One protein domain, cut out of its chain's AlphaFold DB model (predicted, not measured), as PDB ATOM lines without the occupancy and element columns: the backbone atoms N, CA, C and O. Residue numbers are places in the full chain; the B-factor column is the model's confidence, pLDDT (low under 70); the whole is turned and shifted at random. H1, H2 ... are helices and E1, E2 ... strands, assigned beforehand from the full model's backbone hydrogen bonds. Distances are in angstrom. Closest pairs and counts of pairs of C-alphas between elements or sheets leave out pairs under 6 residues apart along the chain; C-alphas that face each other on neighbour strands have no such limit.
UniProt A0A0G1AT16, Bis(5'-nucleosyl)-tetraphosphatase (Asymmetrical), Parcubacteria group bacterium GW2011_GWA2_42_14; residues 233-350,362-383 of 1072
ATOM      1  N   GLU A 233     178.341 122.466 266.639       61.59
ATOM      2  CA  GLU A 233     179.748 122.550 267.035       61.59
ATOM      3  C   GLU A 233     180.508 123.769 266.459       61.59
ATOM      4  O   GLU A 233     181.672 123.966 266.811       61.59
ATOM      5  N   LEU A 234     179.904 124.576 265.570       70.69
ATOM      6  CA  LEU A 234     180.559 125.750 264.962       70.69
ATOM      7  C   LEU A 234     180.308 127.045 265.753       70.69
ATOM      8  O   LEU A 234     179.190 127.323 266.182       70.69
ATOM      9  N   GLU A 235     181.330 127.894 265.863       75.25
ATOM     10  CA  GLU A 235     181.208 129.233 266.447       75.25
ATOM     11  C   GLU A 235     180.507 130.182 265.462       75.25
ATOM     12  O   GLU A 235     180.962 130.368 264.331       75.25
ATOM     13  N   THR A 236     179.395 130.801 265.875       74.19
ATOM     14  CA  THR A 236     178.612 131.691 265.007       74.19
ATOM     15  C   THR A 236     179.010 133.161 265.150       74.19
ATOM     16  O   THR A 236     179.127 133.710 266.245       74.19
ATOM     17  N   ILE A 237     179.193 133.827 264.010       79.31
ATOM     18  CA  ILE A 237     179.448 135.261 263.888       79.31
ATOM     19  C   ILE A 237     178.163 135.916 263.360       79.31
ATOM     20  O   ILE A 237     177.842 135.755 262.178       79.31
ATOM     21  N   PRO A 238     177.414 136.653 264.195       78.00
ATOM     22  CA  PRO A 238     176.165 137.270 263.773       78.00
ATOM     23  C   PRO A 238     176.419 138.488 262.873       78.00
ATOM     24  O   PRO A 238     177.168 139.400 263.228       78.00
ATOM     25  N   LEU A 239     175.749 138.545 261.721       80.75
ATOM     26  CA  LEU A 239     175.787 139.667 260.781       80.75
ATOM     27  C   LEU A 239     174.360 140.135 260.483       80.75
ATOM     28  O   LEU A 239     173.546 139.357 260.008       80.75
ATOM     29  N   LYS A 240     174.017 141.405 260.720       80.25
ATOM     30  CA  LYS A 240     172.671 141.896 260.364       80.25
ATOM     31  C   LYS A 240     172.482 141.907 258.840       80.25
ATOM     32  O   LYS A 240     173.406 142.252 258.104       80.25
ATOM     33  N   ALA A 241     171.293 141.590 258.338       80.81
ATOM     34  CA  ALA A 241     171.009 141.713 256.908       80.81
ATOM     35  C   ALA A 241     171.175 143.159 256.405       80.81
ATOM     36  O   ALA A 241     170.840 144.117 257.103       80.81
ATOM     37  N   GLY A 242     171.705 143.314 255.190       82.81
ATOM     38  CA  GLY A 242     172.025 144.623 254.608       82.81
ATOM     39  C   GLY A 242     173.308 145.265 255.159       82.81
ATOM     40  O   GLY A 242     173.587 146.425 254.847       82.81
ATOM     41  N   SER A 243     174.088 144.536 255.971       86.62
ATOM     42  CA  SER A 243     175.382 145.003 256.487       86.62
ATOM     43  C   SER A 243     176.486 144.960 255.433       86.62
ATOM     44  O   SER A 243     176.438 144.172 254.482       86.62
ATOM     45  N   VAL A 244     177.529 145.758 255.669       91.06
ATOM     46  CA  VAL A 244     178.814 145.644 254.972       91.06
ATOM     47  C   VAL A 244     179.834 144.989 255.898       91.06
ATOM     48  O   VAL A 244     180.157 145.531 256.953       91.06
ATOM     49  N   LEU A 245     180.353 143.833 255.496       90.69
ATOM     50  CA  LEU A 245     181.445 143.147 256.178       90.69
ATOM     51  C   LEU A 245     182.763 143.423 255.452       90.69
ATOM     52  O   LEU A 245     182.929 143.033 254.299       90.69
ATOM     53  N   PHE A 246     183.717 144.038 256.136       91.12
ATOM     54  CA  PHE A 246     185.086 144.180 255.654       91.12
ATOM     55  C   PHE A 246     185.902 142.949 256.074       91.12
ATOM     56  O   PHE A 246     186.042 142.663 257.263       91.12
ATOM     57  N   LEU A 247     186.409 142.197 255.095       89.75
ATOM     58  CA  LEU A 247     187.175 140.967 255.293       89.75
ATOM     59  C   LEU A 247     188.629 141.183 254.856       89.75
ATOM     60  O   LEU A 247     188.953 141.057 253.671       89.75
ATOM     61  N   GLU A 248     189.503 141.469 255.821       88.81
ATOM     62  CA  GLU A 248     190.949 141.484 255.585       88.81
ATOM     63  C   GLU A 248     191.487 140.057 255.692       88.81
ATOM     64  O   GLU A 248     191.316 139.395 256.723       88.81
ATOM     65  N   ASN A 249     192.131 139.559 254.636       82.44
ATOM     66  CA  ASN A 249     192.608 138.182 254.634       82.44
ATOM     67  C   ASN A 249     193.944 137.958 253.913       82.44
ATOM     68  O   ASN A 249     194.224 138.520 252.855       82.44
ATOM     69  N   GLU A 250     194.782 137.097 254.494       73.81
ATOM     70  CA  GLU A 250     195.986 136.596 253.828       73.81
ATOM     71  C   GLU A 250     195.694 135.400 252.920       73.81
ATOM     72  O   GLU A 250     194.722 134.657 253.090       73.81
ATOM     73  N   GLU A 251     196.567 135.198 251.937       65.94
ATOM     74  CA  GLU A 251     196.454 134.104 250.984       65.94
ATOM     75  C   GLU A 251     196.772 132.754 251.650       65.94
ATOM     76  O   GLU A 251     197.808 132.577 252.287       65.94
ATOM     77  N   GLY A 252     195.861 131.786 251.521       64.50
ATOM     78  CA  GLY A 252     196.013 130.463 252.124       64.50
ATOM     79  C   GLY A 252     194.745 129.618 252.020       64.50
ATOM     80  O   GLY A 252     193.661 130.135 251.742       64.50
ATOM     81  N   ALA A 253     194.877 128.307 252.237       61.84
ATOM     82  CA  ALA A 253     193.761 127.364 252.131       61.84
ATOM     83  C   ALA A 253     192.615 127.701 253.106       61.84
ATOM     84  O   ALA A 253     191.468 127.776 252.677       61.84
ATOM     85  N   GLY A 254     192.923 128.007 254.374       68.00
ATOM     86  CA  GLY A 254     191.915 128.328 255.397       68.00
ATOM     87  C   GLY A 254     191.046 129.548 255.065       68.00
ATOM     88  O   GLY A 254     189.830 129.503 255.224       68.00
ATOM     89  N   THR A 255     191.638 130.605 254.499       71.19
ATOM     90  CA  THR A 255     190.925 131.811 254.041       71.19
ATOM     91  C   THR A 255     189.936 131.520 252.909       71.19
ATOM     92  O   THR A 255     188.799 132.006 252.916       71.19
ATOM     93  N   LYS A 256     190.371 130.734 251.911       72.94
ATOM     94  CA  LYS A 256     189.522 130.341 250.778       72.94
ATOM     95  C   LYS A 256     188.357 129.473 251.254       72.94
ATOM     96  O   LYS A 256     187.235 129.682 250.800       72.94
ATOM     97  N   THR A 257     188.615 128.559 252.190       73.50
ATOM     98  CA  THR A 257     187.587 127.721 252.822       73.50
ATOM     99  C   THR A 257     186.560 128.568 253.566       73.50
ATOM    100  O   THR A 257     185.380 128.479 253.242       73.50
ATOM    101  N   PHE A 258     186.990 129.477 254.452       81.12
ATOM    102  CA  PHE A 258     186.077 130.348 255.204       81.12
ATOM    103  C   PHE A 258     185.144 131.151 254.293       81.12
ATOM    104  O   PHE A 258     183.936 131.175 254.511       81.12
ATOM    105  N   SER A 259     185.686 131.779 253.245       80.56
ATOM    106  CA  SER A 259     184.879 132.589 252.324       80.56
ATOM    107  C   SER A 259     183.867 131.732 251.558       80.56
ATOM    108  O   SER A 259     182.711 132.121 251.432       80.56
ATOM    109  N   LYS A 260     184.288 130.551 251.083       76.19
ATOM    110  CA  LYS A 260     183.445 129.612 250.328       76.19
ATOM    111  C   LYS A 260     182.329 128.995 251.177       76.19
ATOM    112  O   LYS A 260     181.266 128.690 250.645       76.19
ATOM    113  N   GLU A 261     182.573 128.771 252.465       76.94
ATOM    114  CA  GLU A 261     181.599 128.161 253.378       76.94
ATOM    115  C   GLU A 261     180.579 129.162 253.934       76.94
ATOM    116  O   GLU A 261     179.479 128.756 254.313       76.94
ATOM    117  N   ASN A 262     180.917 130.457 253.949       79.00
ATOM    118  CA  ASN A 262     180.101 131.500 254.571       79.00
ATOM    119  C   ASN A 262     179.400 132.446 253.594       79.00
ATOM    120  O   ASN A 262     178.391 133.041 253.961       79.00
ATOM    121  N   PHE A 263     179.906 132.599 252.369       80.94
ATOM    122  CA  PHE A 263     179.376 133.576 251.420       80.94
ATOM    123  C   PHE A 263     179.292 133.011 250.008       80.94
ATOM    124  O   PHE A 263     180.146 132.241 249.562       80.94
ATOM    125  N   LEU A 264     178.291 133.464 249.256       76.50
ATOM    126  CA  LEU A 264     178.249 133.218 247.822       76.50
ATOM    127  C   LEU A 264     179.276 134.098 247.097       76.50
ATOM    128  O   LEU A 264     179.476 135.254 247.483       76.50
ATOM    129  N   PRO A 265     179.877 133.621 245.988       75.81
ATOM    130  CA  PRO A 265     180.889 134.382 245.255       75.81
ATOM    131  C   PRO A 265     180.445 135.794 244.854       75.81
ATOM    132  O   PRO A 265     181.254 136.715 244.839       75.81
ATOM    133  N   HIS A 266     179.158 135.983 244.553       78.56
ATOM    134  CA  HIS A 266     178.600 137.270 244.139       78.56
ATOM    135  C   HIS A 266     178.235 138.205 245.310       78.56
ATOM    136  O   HIS A 266     177.897 139.359 245.068       78.56
ATOM    137  N   GLN A 267     178.309 137.747 246.568       83.31
ATOM    138  CA  GLN A 267     178.217 138.618 247.748       83.31
ATOM    139  C   GLN A 267     179.550 139.316 248.059       83.31
ATOM    140  O   GLN A 267     179.556 140.296 248.807       83.31
ATOM    141  N   ILE A 268     180.662 138.822 247.495       88.88
ATOM    142  CA  ILE A 268     182.022 139.285 247.780       88.88
ATOM    143  C   ILE A 268     182.513 140.228 246.676       88.88
ATOM    144  O   ILE A 268     182.747 139.826 245.538       88.88
ATOM    145  N   ILE A 269     182.752 141.484 247.045       94.00
ATOM    146  CA  ILE A 269     183.538 142.442 246.271       94.00
ATOM    147  C   ILE A 269     185.012 142.215 246.624       94.00
ATOM    148  O   ILE A 269     185.507 142.722 247.632       94.00
ATOM    149  N   ASP A 270     185.702 141.424 245.807       91.00
ATOM    150  CA  ASP A 270     187.093 141.022 246.038       91.00
ATOM    151  C   ASP A 270     188.072 141.871 245.210       91.00
ATOM    152  O   ASP A 270     188.027 141.887 243.973       91.00
ATOM    153  N   ALA A 271     188.983 142.567 245.897       93.56
ATOM    154  CA  ALA A 271     189.967 143.446 245.270       93.56
ATOM    155  C   ALA A 271     190.909 142.703 244.300       93.56
ATOM    156  O   ALA A 271     191.254 143.243 243.246       93.56
ATOM    157  N   LYS A 272     191.300 141.453 244.598       89.38
ATOM    158  CA  LYS A 272     192.170 140.640 243.728       89.38
ATOM    159  C   LYS A 272     191.436 140.208 242.464       89.38
ATOM    160  O   LYS A 272     192.006 140.248 241.379       89.38
ATOM    161  N   ASN A 273     190.176 139.796 242.583       87.75
ATOM    162  CA  ASN A 273     189.335 139.421 241.448       87.75
ATOM    163  C   ASN A 273     189.109 140.615 240.510       87.75
ATOM    164  O   ASN A 273     189.259 140.489 239.298       87.75
ATOM    165  N   ILE A 274     188.826 141.798 241.062       92.19
ATOM    166  CA  ILE A 274     188.682 143.019 240.260       92.19
ATOM    167  C   ILE A 274     190.000 143.385 239.570       92.19
ATOM    168  O   ILE A 274     189.985 143.653 238.370       92.19
ATOM    169  N   ALA A 275     191.132 143.339 240.283       93.44
ATOM    170  CA  ALA A 275     192.453 143.604 239.709       93.44
ATOM    171  C   ALA A 275     192.785 142.663 238.539       93.44
ATOM    172  O   ALA A 275     193.275 143.117 237.506       93.44
ATOM    173  N   ARG A 276     192.433 141.377 238.663       89.81
ATOM    174  CA  ARG A 276     192.548 140.372 237.597       89.81
ATOM    175  C   ARG A 276     191.637 140.669 236.399       89.81
ATOM    176  O   ARG A 276     192.114 140.780 235.271       89.81
ATOM    177  N   ARG A 277     190.352 140.963 236.638       89.25
ATOM    178  CA  ARG A 277     189.375 141.339 235.590       89.25
ATOM    179  C   ARG A 277     189.779 142.565 234.774       89.25
ATOM    180  O   ARG A 277     189.403 142.639 233.610       89.25
ATOM    181  N   ILE A 278     190.527 143.514 235.336       92.38
ATOM    182  CA  ILE A 278     191.053 144.676 234.591       92.38
ATOM    183  C   ILE A 278     192.544 144.550 234.237       92.38
ATOM    184  O   ILE A 278     193.095 145.470 233.638       92.38
ATOM    185  N   LYS A 279     193.178 143.422 234.592       90.94
ATOM    186  CA  LYS A 279     194.594 143.090 234.373       90.94
ATOM    187  C   LYS A 279     195.546 144.192 234.858       90.94
ATOM    188  O   LYS A 279     196.289 144.796 234.089       90.94
ATOM    189  N   THR A 280     195.495 144.482 236.160       93.56
ATOM    190  CA  THR A 280     196.340 145.493 236.821       93.56
ATOM    191  C   THR A 280     196.834 145.048 238.203       93.56
ATOM    192  O   THR A 280     196.432 144.005 238.718       93.56
ATOM    193  N   ASN A 281     197.708 145.845 238.827       92.69
ATOM    194  CA  ASN A 281     198.113 145.638 240.216       92.69
ATOM    195  C   ASN A 281     196.957 145.982 241.167       92.69
ATOM    196  O   ASN A 281     196.275 146.984 240.981       92.69
ATOM    197  N   ILE A 282     196.772 145.201 242.228       91.25
ATOM    198  CA  ILE A 282     195.726 145.435 243.230       91.25
ATOM    199  C   ILE A 282     195.759 146.842 243.855       91.25
ATOM    200  O   ILE A 282     194.722 147.339 244.278       91.25
ATOM    201  N   THR A 283     196.919 147.505 243.888       92.38
ATOM    202  CA  THR A 283     197.074 148.877 244.407       92.38
ATOM    203  C   THR A 283     196.732 149.977 243.394       92.38
ATOM    204  O   THR A 283     196.774 151.162 243.739       92.38
ATOM    205  N   ASP A 284     196.369 149.632 242.156       94.31
ATOM    206  CA  ASP A 284     195.877 150.583 241.158       94.31
ATOM    207  C   ASP A 284     194.534 151.177 241.608       94.31
ATOM    208  O   ASP A 284     193.613 150.465 242.019       94.31
ATOM    209  N   ARG A 285     194.397 152.500 241.497       93.31
ATOM    210  CA  ARG A 285     193.183 153.227 241.886       93.31
ATOM    211  C   ARG A 285     191.935 152.726 241.153       93.31
ATOM    212  O   ARG A 285     190.852 152.729 241.739       93.31
ATOM    213  N   ALA A 286     192.087 152.245 239.915       94.12
ATOM    214  CA  ALA A 286     190.987 151.693 239.125       94.12
ATOM    215  C   ALA A 286     190.284 150.510 239.820       94.12
ATOM    216  O   ALA A 286     189.070 150.350 239.682       94.12
ATOM    217  N   VAL A 287     191.021 149.717 240.613       94.56
ATOM    218  CA  VAL A 287     190.461 148.609 241.403       94.56
ATOM    219  C   VAL A 287     189.474 149.153 242.434       94.56
ATOM    220  O   VAL A 287     188.312 148.753 242.461       94.56
ATOM    221  N   THR A 288     189.904 150.129 243.231       95.19
ATOM    222  CA  THR A 288     189.084 150.752 244.278       95.19
ATOM    223  C   THR A 288     187.890 151.505 243.704       95.19
ATOM    224  O   THR A 288     186.798 151.463 244.275       95.19
ATOM    225  N   ASP A 289     188.050 152.190 242.573       94.81
ATOM    226  CA  ASP A 289     186.943 152.893 241.921       94.81
ATOM    227  C   ASP A 289     185.869 151.914 241.419       94.81
ATOM    228  O   ASP A 289     184.676 152.142 241.645       94.81
ATOM    229  N   MET A 290     186.276 150.770 240.858       94.69
ATOM    230  CA  MET A 290     185.358 149.691 240.487       94.69
ATOM    231  C   MET A 290     184.661 149.081 241.714       94.69
ATOM    232  O   MET A 290     183.437 148.933 241.716       94.69
ATOM    233  N   MET A 291     185.409 148.805 242.791       95.50
ATOM    234  CA  MET A 291     184.850 148.324 244.062       95.50
ATOM    235  C   MET A 291     183.789 149.285 244.609       95.50
ATOM    236  O   MET A 291     182.694 148.853 244.966       95.50
ATOM    237  N   LYS A 292     184.067 150.597 244.620       94.56
ATOM    238  CA  LYS A 292     183.111 151.632 245.052       94.56
ATOM    239  C   LYS A 292     181.863 151.653 244.173       94.56
ATOM    240  O   LYS A 292     180.765 151.844 244.695       94.56
ATOM    241  N   ASN A 293     182.001 151.467 242.860       92.62
ATOM    242  CA  ASN A 293     180.862 151.447 241.943       92.62
ATOM    243  C   ASN A 293     179.928 150.264 242.216       92.62
ATOM    244  O   ASN A 293     178.721 150.481 242.340       92.62
ATOM    245  N   ILE A 294     180.474 149.057 242.393       94.19
ATOM    246  CA  ILE A 294     179.701 147.858 242.753       94.19
ATOM    247  C   ILE A 294     179.077 148.026 244.146       94.19
ATOM    248  O   ILE A 294     177.868 147.852 244.304       94.19
ATOM    249  N   LEU A 295     179.868 148.454 245.138       94.25
ATOM    250  CA  LEU A 295     179.418 148.667 246.517       94.25
ATOM    251  C   LEU A 295     178.241 149.646 246.580       94.25
ATOM    252  O   LEU A 295     177.244 149.365 247.236       94.25
ATOM    253  N   ARG A 296     178.297 150.760 245.841       91.25
ATOM    254  CA  ARG A 296     177.186 151.724 245.756       91.25
ATOM    255  C   ARG A 296     175.889 151.090 245.249       91.25
ATOM    256  O   ARG A 296     174.828 151.447 245.759       91.25
ATOM    257  N   GLN A 297     175.955 150.184 244.267       91.19
ATOM    258  CA  GLN A 297     174.759 149.499 243.761       91.19
ATOM    259  C   GLN A 297     174.201 148.521 244.794       91.19
ATOM    260  O   GLN A 297     173.004 148.553 245.076       91.19
ATOM    261  N   ARG A 298     175.065 147.719 245.425       91.94
ATOM    262  CA  ARG A 298     174.646 146.768 246.464       91.94
ATOM    263  C   ARG A 298     174.045 147.467 247.685       91.94
ATOM    264  O   ARG A 298     173.010 147.040 248.191       91.94
ATOM    265  N   LEU A 299     174.622 148.601 248.093       88.06
ATOM    266  CA  LEU A 299     174.061 149.473 249.126       88.06
ATOM    267  C   LEU A 299     172.719 150.086 248.702       88.06
ATOM    268  O   LEU A 299     171.823 150.204 249.534       88.06
ATOM    269  N   TRP A 300     172.553 150.461 247.421       85.38
ATOM    270  CA  TRP A 300     171.262 150.948 246.907       85.38
ATOM    271  C   TRP A 300     170.167 149.889 247.055       85.38
ATOM    272  O   TRP A 300     169.046 150.231 247.417       85.38
ATOM    273  N   LEU A 301     170.523 148.623 246.835       86.31
ATOM    274  CA  LEU A 301     169.636 147.466 246.922       86.31
ATOM    275  C   LEU A 301     169.488 146.875 248.329       86.31
ATOM    276  O   LEU A 301     168.796 145.873 248.485       86.31
ATOM    277  N   ASN A 302     170.108 147.486 249.345       86.44
ATOM    278  CA  ASN A 302     170.084 147.002 250.726       86.44
ATOM    279  C   ASN A 302     170.564 145.538 250.873       86.44
ATOM    280  O   ASN A 302     170.018 144.775 251.667       86.44
ATOM    281  N   LEU A 303     171.574 145.142 250.092       87.56
ATOM    282  CA  LEU A 303     172.101 143.777 250.089       87.56
ATOM    283  C   LEU A 303     173.228 143.590 251.094       87.56
ATOM    284  O   LEU A 303     174.122 144.433 251.221       87.56
ATOM    285  N   THR A 304     173.244 142.418 251.726       87.50
ATOM    286  CA  THR A 304     174.378 141.995 252.551       87.50
ATOM    287  C   THR A 304     175.608 141.854 251.652       87.50
ATOM    288  O   THR A 304     175.565 141.199 250.603       87.50
ATOM    289  N   THR A 305     176.691 142.544 252.008       91.56
ATOM    290  CA  THR A 305     177.854 142.715 251.127       91.56
ATOM    291  C   THR A 305     179.150 142.470 251.878       91.56
ATOM    292  O   THR A 305     179.363 143.030 252.948       91.56
ATOM    293  N   VAL A 306     180.038 141.675 251.288       92.00
ATOM    294  CA  VAL A 306     181.390 141.440 251.795       92.00
ATOM    295  C   VAL A 306     182.376 142.203 250.923       92.00
ATOM    296  O   VAL A 306     182.325 142.113 249.700       92.00
ATOM    297  N   VAL A 307     183.280 142.959 251.531       94.50
ATOM    298  CA  VAL A 307     184.367 143.673 250.856       94.50
ATOM    299  C   VAL A 307     185.671 143.023 251.290       94.50
ATOM    300  O   VAL A 307     186.050 143.139 252.453       94.50
ATOM    301  N   SER A 308     186.341 142.318 250.378       92.75
ATOM    302  CA  SER A 308     187.540 141.536 250.694       92.75
ATOM    303  C   SER A 308     188.804 142.115 250.065       92.75
ATOM    304  O   SER A 308     188.815 142.501 248.891       92.75
ATOM    305  N   TYR A 309     189.872 142.182 250.860       92.00
ATOM    306  CA  TYR A 309     191.166 142.741 250.471       92.00
ATOM    307  C   TYR A 309     192.318 142.118 251.283       92.00
ATOM    308  O   TYR A 309     192.097 141.617 252.388       92.00
ATOM    309  N   PRO A 310     193.556 142.132 250.751       89.62
ATOM    310  CA  PRO A 310     194.728 141.653 251.482       89.62
ATOM    311  C   PRO A 310     195.156 142.626 252.593       89.62
ATOM    312  O   PRO A 310     194.784 143.803 252.544       89.62
ATOM    313  N   PRO A 311     196.007 142.194 253.544       84.56
ATOM    314  CA  PRO A 311     196.609 143.106 254.506       84.56
ATOM    315  C   PRO A 311     197.357 144.247 253.823       84.56
ATOM    316  O   PRO A 311     197.983 144.062 252.776       84.56
ATOM    317  N   ASN A 312     197.329 145.420 254.455       83.38
ATOM    318  CA  ASN A 312     197.960 146.651 253.960       83.38
ATOM    319  C   ASN A 312     197.379 147.175 252.630       83.38
ATOM    320  O   ASN A 312     198.055 147.907 251.905       83.38
ATOM    321  N   PHE A 313     196.135 146.826 252.291       89.94
ATOM    322  CA  PHE A 313     195.452 147.415 251.143       89.94
ATOM    323  C   PHE A 313     195.300 148.943 251.333       89.94
ATOM    324  O   PHE A 313     194.710 149.378 252.321       89.94
ATOM    325  N   PRO A 314     195.804 149.786 250.412       88.06
ATOM    326  CA  PRO A 314     195.989 151.218 250.680       88.06
ATOM    327  C   PRO A 314     194.694 152.046 250.698       88.06
ATOM    328  O   PRO A 314     194.733 153.215 251.075       88.06
ATOM    329  N   TYR A 315     193.553 151.472 250.298       91.56
ATOM    330  CA  TYR A 315     192.295 152.207 250.110       91.56
ATOM    331  C   TYR A 315     191.151 151.765 251.038       91.56
ATOM    332  O   TYR A 315     189.986 152.058 250.762       91.56
ATOM    333  N   THR A 316     191.446 151.068 252.138       87.00
ATOM    334  CA  THR A 316     190.431 150.619 253.114       87.00
ATOM    335  C   THR A 316     189.595 151.781 253.657       87.00
ATOM    336  O   THR A 316     188.368 151.752 253.568       87.00
ATOM    337  N   ALA A 317     190.248 152.866 254.086       84.06
ATOM    338  CA  ALA A 317     189.581 154.063 254.602       84.06
ATOM    339  C   ALA A 317     188.648 154.737 253.571       84.06
ATOM    340  O   ALA A 317     187.602 155.280 253.933       84.06
ATOM    341  N   GLU A 318     188.984 154.690 252.275       89.50
ATOM    342  CA  GLU A 318     188.112 155.211 251.215       89.50
ATOM    343  C   GLU A 318     186.847 154.365 251.040       89.50
ATOM    344  O   GLU A 318     185.764 154.914 250.825       89.50
ATOM    345  N   LEU A 319     186.971 153.037 251.125       89.50
ATOM    346  CA  LEU A 319     185.833 152.122 251.026       89.50
ATOM    347  C   LEU A 319     184.889 152.299 252.223       89.50
ATOM    348  O   LEU A 319     183.678 152.403 252.033       89.50
ATOM    349  N   GLU A 320     185.430 152.442 253.433       87.62
ATOM    350  CA  GLU A 320     184.648 152.769 254.632       87.62
ATOM    351  C   GLU A 320     183.951 154.132 254.517       87.62
ATOM    352  O   GLU A 320     182.756 154.257 254.799       87.62
ATOM    353  N   SER A 321     184.669 155.159 254.046       85.75
ATOM    354  CA  SER A 321     184.089 156.482 253.791       85.75
ATOM    355  C   SER A 321     182.964 156.409 252.754       85.75
ATOM    356  O   SER A 321     181.930 157.054 252.916       85.75
ATOM    357  N   ALA A 322     183.100 155.575 251.717       87.88
ATOM    358  CA  ALA A 322     182.047 155.373 250.727       87.88
ATOM    359  C   ALA A 322     180.764 154.779 251.338       87.88
ATOM    360  O   ALA A 322     179.672 155.181 250.923       87.88
ATOM    361  N   VAL A 323     180.873 153.883 252.328       88.75
ATOM    362  CA  VAL A 323     179.718 153.365 253.083       88.75
ATOM    363  C   VAL A 323     179.076 154.482 253.909       88.75
ATOM    364  O   VAL A 323     177.878 154.727 253.759       88.75
ATOM    365  N   LYS A 324     179.870 155.219 254.700       85.06
ATOM    366  CA  LYS A 324     179.392 156.331 255.549       85.06
ATOM    367  C   LYS A 324     178.677 157.414 254.733       85.06
ATOM    368  O   LYS A 324     177.534 157.757 255.022       85.06
ATOM    369  N   ASN A 325     179.285 157.859 253.634       83.50
ATOM    370  CA  ASN A 325     178.703 158.867 252.745       83.50
ATOM    371  C   ASN A 325     177.370 158.403 252.125       83.50
ATOM    372  O   ASN A 325     176.462 159.208 251.920       83.50
ATOM    373  N   ASN A 326     177.228 157.107 251.808       81.94
ATOM    374  CA  ASN A 326     175.963 156.565 251.299       81.94
ATOM    375  C   ASN A 326     174.889 156.471 252.388       81.94
ATOM    376  O   ASN A 326     173.737 156.807 252.105       81.94
ATOM    377  N   ALA A 327     175.258 156.045 253.602       81.25
ATOM    378  CA  ALA A 327     174.372 156.030 254.768       81.25
ATOM    379  C   ALA A 327     173.788 157.428 255.029       81.25
ATOM    380  O   ALA A 327     172.568 157.600 255.067       81.25
ATOM    381  N   GLU A 328     174.649 158.445 255.103       81.19
ATOM    382  CA  GLU A 328     174.260 159.838 255.347       81.19
ATOM    383  C   GLU A 328     173.369 160.395 254.236       81.19
ATOM    384  O   GLU A 328     172.283 160.913 254.508       81.19
ATOM    385  N   LYS A 329     173.780 160.232 252.969       76.94
ATOM    386  CA  LYS A 329     173.030 160.735 251.807       76.94
ATOM    387  C   LYS A 329     171.599 160.198 251.761       76.94
ATOM    388  O   LYS A 329     170.708 160.876 251.253       76.94
ATOM    389  N   ARG A 330     171.374 158.986 252.271       70.88
ATOM    390  CA  ARG A 330     170.058 158.334 252.264       70.88
ATOM    391  C   ARG A 330     169.321 158.381 253.588       70.88
ATOM    392  O   ARG A 330     168.175 157.949 253.621       70.88
ATOM    393  N   LYS A 331     169.943 158.906 254.647       75.12
ATOM    394  CA  LYS A 331     169.401 158.859 256.015       75.12
ATOM    395  C   LYS A 331     169.085 157.418 256.438       75.12
ATOM    396  O   LYS A 331     168.020 157.133 256.974       75.12
ATOM    397  N   LEU A 332     170.012 156.513 256.138       72.44
ATOM    398  CA  LEU A 332     169.890 155.071 256.322       72.44
ATOM    399  C   LEU A 332     171.037 154.565 257.208       72.44
ATOM    400  O   LEU A 332     172.196 154.841 256.924       72.44
ATOM    401  N   GLU A 333     170.743 153.779 258.244       77.06
ATOM    402  CA  GLU A 333     171.764 153.161 259.107       77.06
ATOM    403  C   GLU A 333     172.358 151.896 258.461       77.06
ATOM    404  O   GLU A 333     171.668 150.892 258.334       77.06
ATOM    405  N   ILE A 334     173.599 151.921 257.973       82.75
ATOM    406  CA  ILE A 334     174.248 150.724 257.405       82.75
ATOM    407  C   ILE A 334     175.117 150.088 258.498       82.75
ATOM    408  O   ILE A 334     176.113 150.711 258.871       82.75
ATOM    409  N   PRO A 335     174.799 148.880 259.002       82.81
ATOM    410  CA  PRO A 335     175.675 148.215 259.955       82.81
ATOM    411  C   PRO A 335     176.973 147.785 259.261       82.81
ATOM    412  O   PRO A 335     176.964 147.323 258.115       82.81
ATOM    413  N   VAL A 336     178.095 147.958 259.957       84.25
ATOM    414  CA  VAL A 336     179.429 147.627 259.455       84.25
ATOM    415  C   VAL A 336     180.112 146.679 260.432       84.25
ATOM    416  O   VAL A 336     180.134 146.945 261.633       84.25
ATOM    417  N   SER A 337     180.685 145.599 259.905       83.75
ATOM    418  CA  SER A 337     181.436 144.594 260.668       83.75
ATOM    419  C   SER A 337     182.807 144.361 260.041       83.75
ATOM    420  O   SER A 337     182.997 144.625 258.850       83.75
ATOM    421  N   PHE A 338     183.750 143.824 260.816       84.81
ATOM    422  CA  PHE A 338     185.117 143.574 260.363       84.81
ATOM    423  C   PHE A 338     185.607 142.193 260.810       84.81
ATOM    424  O   PHE A 338     185.563 141.849 261.992       84.81
ATOM    425  N   ILE A 339     186.137 141.414 259.868       85.19
ATOM    426  CA  ILE A 339     186.810 140.143 260.152       85.19
ATOM    427  C   ILE A 339     188.235 140.209 259.614       85.19
ATOM    428  O   ILE A 339     188.462 140.586 258.463       85.19
ATOM    429  N   ARG A 340     189.192 139.807 260.451       84.81
ATOM    430  CA  ARG A 340     190.608 139.717 260.100       84.81
ATOM    431  C   ARG A 340     191.079 138.271 260.195       84.81
ATOM    432  O   ARG A 340     191.061 137.703 261.283       84.81
ATOM    433  N   ILE A 341     191.527 137.681 259.088       82.12
ATOM    434  CA  ILE A 341     192.098 136.325 259.078       82.12
ATOM    435  C   ILE A 341     193.624 136.420 259.005       82.12
ATOM    436  O   ILE A 341     194.164 136.870 257.994       82.12
ATOM    437  N   VAL A 342     194.315 135.983 260.065       77.56
ATOM    438  CA  VAL A 342     195.779 136.122 260.224       77.56
ATOM    439  C   VAL A 342     196.496 134.771 260.414       77.56
ATOM    440  O   VAL A 342     195.878 133.821 260.902       77.56
ATOM    441  N   PRO A 343     197.794 134.648 260.057       69.12
ATOM    442  CA  PRO A 343     198.568 133.411 260.217       69.12
ATOM    443  C   PRO A 343     198.771 132.945 261.655       69.12
ATOM    444  O   PRO A 343     198.716 131.744 261.901       69.12
ATOM    445  N   ASP A 344     198.994 133.893 262.564       65.06
ATOM    446  CA  ASP A 344     199.207 133.674 263.989       65.06
ATOM    447  C   ASP A 344     198.343 134.674 264.756       65.06
ATOM    448  O   ASP A 344     198.657 135.863 264.836       65.06
ATOM    449  N   ALA A 345     197.230 134.202 265.317       53.72
ATOM    450  CA  ALA A 345     196.427 134.996 266.238       53.72
ATOM    451  C   ALA A 345     197.120 135.051 267.611       53.72
ATOM    452  O   ALA A 345     196.659 134.449 268.576       53.72
ATOM    453  N   GLN A 346     198.252 135.753 267.721       47.81
ATOM    454  CA  GLN A 346     198.622 136.288 269.029       47.81
ATOM    455  C   GLN A 346     197.671 137.444 269.317       47.81
ATOM    456  O   GLN A 346     197.530 138.346 268.494       47.81
ATOM    457  N   THR A 347     196.989 137.380 270.458       43.03
ATOM    458  CA  THR A 347     196.116 138.422 271.006       43.03
ATOM    459  C   THR A 347     196.809 139.789 270.968       43.03
ATOM    460  O   THR A 347     197.505 140.162 271.910       43.03
ATOM    461  N   GLN A 348     196.653 140.534 269.874       40.12
ATOM    462  CA  GLN A 348     196.977 141.953 269.819       40.12
ATOM    463  C   GLN A 348     195.726 142.718 270.239       40.12
ATOM    464  O   GLN A 348     194.651 142.527 269.669       40.12
ATOM    465  N   GLU A 349     195.871 143.543 271.278       39.84
ATOM    466  CA  GLU A 349     194.834 144.467 271.731       39.84
ATOM    467  C   GLU A 349     194.327 145.339 270.573       39.84
ATOM    468  O   GLU A 349     195.090 145.737 269.689       39.84
ATOM    469  N   LEU A 350     193.021 145.627 270.609       36.00
ATOM    470  CA  LEU A 350     192.313 146.473 269.652       36.00
ATOM    471  C   LEU A 350     193.080 147.782 269.358       36.00
ATOM    472  O   LEU A 350     193.575 148.419 270.293       36.00
ATOM    473  N   VAL A 362     175.075 149.184 267.869       37.00
ATOM    474  CA  VAL A 362     175.577 147.866 267.444       37.00
ATOM    475  C   VAL A 362     177.090 147.917 267.606       37.00
ATOM    476  O   VAL A 362     177.749 148.678 266.900       37.00
ATOM    477  N   ALA A 363     177.644 147.177 268.569       38.09
ATOM    478  CA  ALA A 363     179.094 147.098 268.728       38.09
ATOM    479  C   ALA A 363     179.690 146.538 267.421       38.09
ATOM    480  O   ALA A 363     179.239 145.472 266.988       38.09
ATOM    481  N   PRO A 364     180.646 147.219 266.761       46.75
ATOM    482  CA  PRO A 364     181.313 146.642 265.605       46.75
ATOM    483  C   PRO A 364     181.997 145.351 266.059       46.75
ATOM    484  O   PRO A 364     182.907 145.382 266.889       46.75
ATOM    485  N   LEU A 365     181.535 144.203 265.551       54.66
ATOM    486  CA  LEU A 365     182.248 142.946 265.738       54.66
ATOM    487  C   LEU A 365     183.569 143.090 264.972       54.66
ATOM    488  O   LEU A 365     183.580 143.059 263.742       54.66
ATOM    489  N   MET A 366     184.656 143.327 265.703       64.12
ATOM    490  CA  MET A 366     186.018 143.125 265.226       64.12
ATOM    491  C   MET A 366     186.411 141.707 265.635       64.12
ATOM    492  O   MET A 366     186.724 141.466 266.802       64.12
ATOM    493  N   THR A 367     186.375 140.762 264.699       70.62
ATOM    494  CA  THR A 367     186.751 139.366 264.975       70.62
ATOM    495  C   THR A 367     188.061 139.037 264.275       70.62
ATOM    496  O   THR A 367     188.143 139.058 263.046       70.62
ATOM    497  N   THR A 368     189.092 138.713 265.054       75.50
ATOM    498  CA  THR A 368     190.361 138.197 264.527       75.50
ATOM    499  C   THR A 368     190.347 136.676 264.608       75.50
ATOM    500  O   THR A 368     190.205 136.118 265.693       75.50
ATOM    501  N   ILE A 369     190.504 136.009 263.467       77.75
ATOM    502  CA  ILE A 369     190.455 134.553 263.326       77.75
ATOM    503  C   ILE A 369     191.838 134.057 262.901       77.75
ATOM    504  O   ILE A 369     192.437 134.580 261.957       77.75
ATOM    505  N   ASN A 370     192.353 133.027 263.574       75.56
ATOM    506  CA  ASN A 370     193.533 132.321 263.084       75.56
ATOM    507  C   ASN A 370     193.163 131.569 261.797       75.56
ATOM    508  O   ASN A 370     192.180 130.830 261.776       75.56
ATOM    509  N   LYS A 371     193.959 131.698 260.730       75.88
ATOM    510  CA  LYS A 371     193.701 131.018 259.448       75.88
ATOM    511  C   LYS A 371     193.498 129.502 259.581       75.88
ATOM    512  O   LYS A 371     192.780 128.925 258.768       75.88
ATOM    513  N   ASN A 372     194.119 128.866 260.578       77.44
ATOM    514  CA  ASN A 372     194.004 127.428 260.829       77.44
ATOM    515  C   ASN A 372     192.692 127.052 261.539       77.44
ATOM    516  O   ASN A 372     192.230 125.924 261.397       77.44
ATOM    517  N   ASP A 373     192.076 127.995 262.252       76.56
ATOM    518  CA  ASP A 373     190.796 127.813 262.945       76.56
ATOM    519  C   ASP A 373     189.607 128.329 262.124       76.56
ATOM    520  O   ASP A 373     188.461 128.174 262.534       76.56
ATOM    521  N   ALA A 374     189.847 128.913 260.945       74.44
ATOM    522  CA  ALA A 374     188.814 129.563 260.143       74.44
ATOM    523  C   ALA A 374     187.637 128.636 259.777       74.44
ATOM    524  O   ALA A 374     186.503 129.094 259.715       74.44
ATOM    525  N   ALA A 375     187.875 127.330 259.628       74.38
ATOM    526  CA  ALA A 375     186.826 126.335 259.372       74.38
ATOM    527  C   ALA A 375     185.873 126.088 260.568       74.38
ATOM    528  O   ALA A 375     184.858 125.420 260.408       74.38
ATOM    529  N   ARG A 376     186.183 126.603 261.769       75.94
ATOM    530  CA  ARG A 376     185.314 126.504 262.958       75.94
ATOM    531  C   ARG A 376     184.273 127.619 263.043       75.94
ATOM    532  O   ARG A 376     183.372 127.525 263.870       75.94
ATOM    533  N   PHE A 377     184.392 128.658 262.215       78.50
ATOM    534  CA  PHE A 377     183.534 129.838 262.271       78.50
ATOM    535  C   PHE A 377     182.494 129.842 261.149       78.50
ATOM    536  O   PHE A 377     182.820 129.657 259.974       78.50
ATOM    537  N   ARG A 378     181.245 130.145 261.512       81.00
ATOM    538  CA  ARG A 378     180.121 130.316 260.585       81.00
ATOM    539  C   ARG A 378     179.538 131.722 260.711       81.00
ATOM    540  O   ARG A 378     179.241 132.163 261.812       81.00
ATOM    541  N   VAL A 379     179.324 132.427 259.609       79.19
ATOM    542  CA  VAL A 379     178.617 133.711 259.593       79.19
ATOM    543  C   VAL A 379     177.123 133.444 259.465       79.19
ATOM    544  O   VAL A 379     176.684 132.761 258.542       79.19
ATOM    545  N   GLU A 380     176.345 133.984 260.398       77.44
ATOM    546  CA  GLU A 380     174.890 133.869 260.407       77.44
ATOM    547  C   GLU A 380     174.268 135.231 260.099       77.44
ATOM    548  O   GLU A 380     174.452 136.195 260.848       77.44
ATOM    549  N   VAL A 381     173.520 135.324 258.993       77.50
ATOM    550  CA  VAL A 381     172.813 136.557 258.636       77.50
ATOM    551  C   VAL A 381     171.521 136.668 259.445       77.50
ATOM    552  O   VAL A 381     170.521 136.010 259.157       77.50
ATOM    553  N   ILE A 382     171.521 137.540 260.450       77.12
ATOM    554  CA  ILE A 382     170.363 137.819 261.297       77.12
ATOM    555  C   ILE A 382     169.433 138.809 260.594       77.12
ATOM    556  O   ILE A 382     169.841 139.894 260.169       77.12
ATOM    557  N   ARG A 383     168.149 138.447 260.511       73.81
ATOM    558  CA  ARG A 383     167.076 139.305 260.000       73.81
ATOM    559  C   ARG A 383     166.076 139.625 261.093       73.81
ATOM    560  O   ARG A 383     165.380 138.734 261.575       73.81
TER     561      ARG A 383
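This is residues 233 to 350 and 362 to 383 of the 1072 residues of the protein "Bis(5'-nucleosyl)-tetraphosphatase (Asymmetrical)" of Parcubacteria group bacterium GW2011_GWA2_42_14 (UniProt A0A0G1AT16). A twisted wall of five parallel strands, in the order E3, E4, E2, E5, E6, has the helices H3 and H4 side by side over one face, while H1 is over the opposite face. A small parallel pair, E1 and E7, lies on H1's side of the wall, and H2 is near the start of H3, only grazing the sheet. The 140 printed residues hold four named helices and seven named strands, in the order E1, E2, H1, E3, H2, H3, E4, H4, E5, E6, E7; the class is mixed, helices and strands. The whole is compact, with a radius of gyration of the C-alphas of 14.7 A and spans of 40 by 37 by 29 A.

E1, residues 235 to 240, begins at C-alpha 235 (181.208, 129.233, 266.447). E2 is residues 244 to 249, H1 residues 253 to 262, E3 residues 268 to 270 and H2 residues 271 to 277. H3, residues 285 to 300, is 22.6 A long and begins at C-alpha 285 (193.183, 153.227, 241.886). E4 is residues 305 to 309. H4, residues 316 to 330, is 21.8 A long, and E5, residues 336 to 342, is 20.0 A long. E6 is residues 366 to 370; E7, residues 377 to 382, ends at C-alpha 382 (170.363, 137.819, 261.297).

In the large sheet, N 269 and O 306 of E3 and E4 are 2.8 A apart, N 245 and O 305 of E2 and E4 2.8 A, N 246 and O 337 of E2 and E5 2.9 A, and N 369 and O 340 of E6 and E5 2.8 A, each within hydrogen-bond range. The units E3, H2, H3, E4, and the split units E2, H1, E3 and E4, H4, E5, each join two parallel strands through helices in a right-handed crossover; in a split unit another strand lies between the two. H3 is over E3 and E4 at a height over the sheet of 10.0 A. H4, on the same face, is over E2 at 9.9 A. H3 and H4 touch, the C-alphas of Lys 292 and Leu 319 being closest at 6.6 A, at a shallow tilt of 32 degrees, the same way. H2 touches H3 about perpendicular, at 74 degrees, with residues 287 to 291 of H3 alone; the closest C-alphas, Ala 275 and Val 287, are 5.6 A apart. On the opposite face H1 is only just over E5, with 3 of its C-alphas falling on it, at a height of 8.4 A. The closest C-alphas of H1 and E7, Asn 262 and Val 379, are 5.7 A apart. E1 and E7 are parallel, with N 237 and O 378 at 2.8 A. In H1, H2, H3 and H4 every O i to N i+4 pair is within hydrogen-bond range.

The two C-alphas farthest apart, of Glu 233 and Ala 286, are 41.9 A apart. Residues 351 to 361 are not printed, and C-alphas 350 and 362 are 16.9 A apart across this cut, in the link from E5 to E6. Of the links that are printed whole, none is long. Mean pLDDT of the printed part is 80.5; residue 233 and residues 251 to 254, 343 to 350 and 362 to 366 are under 70.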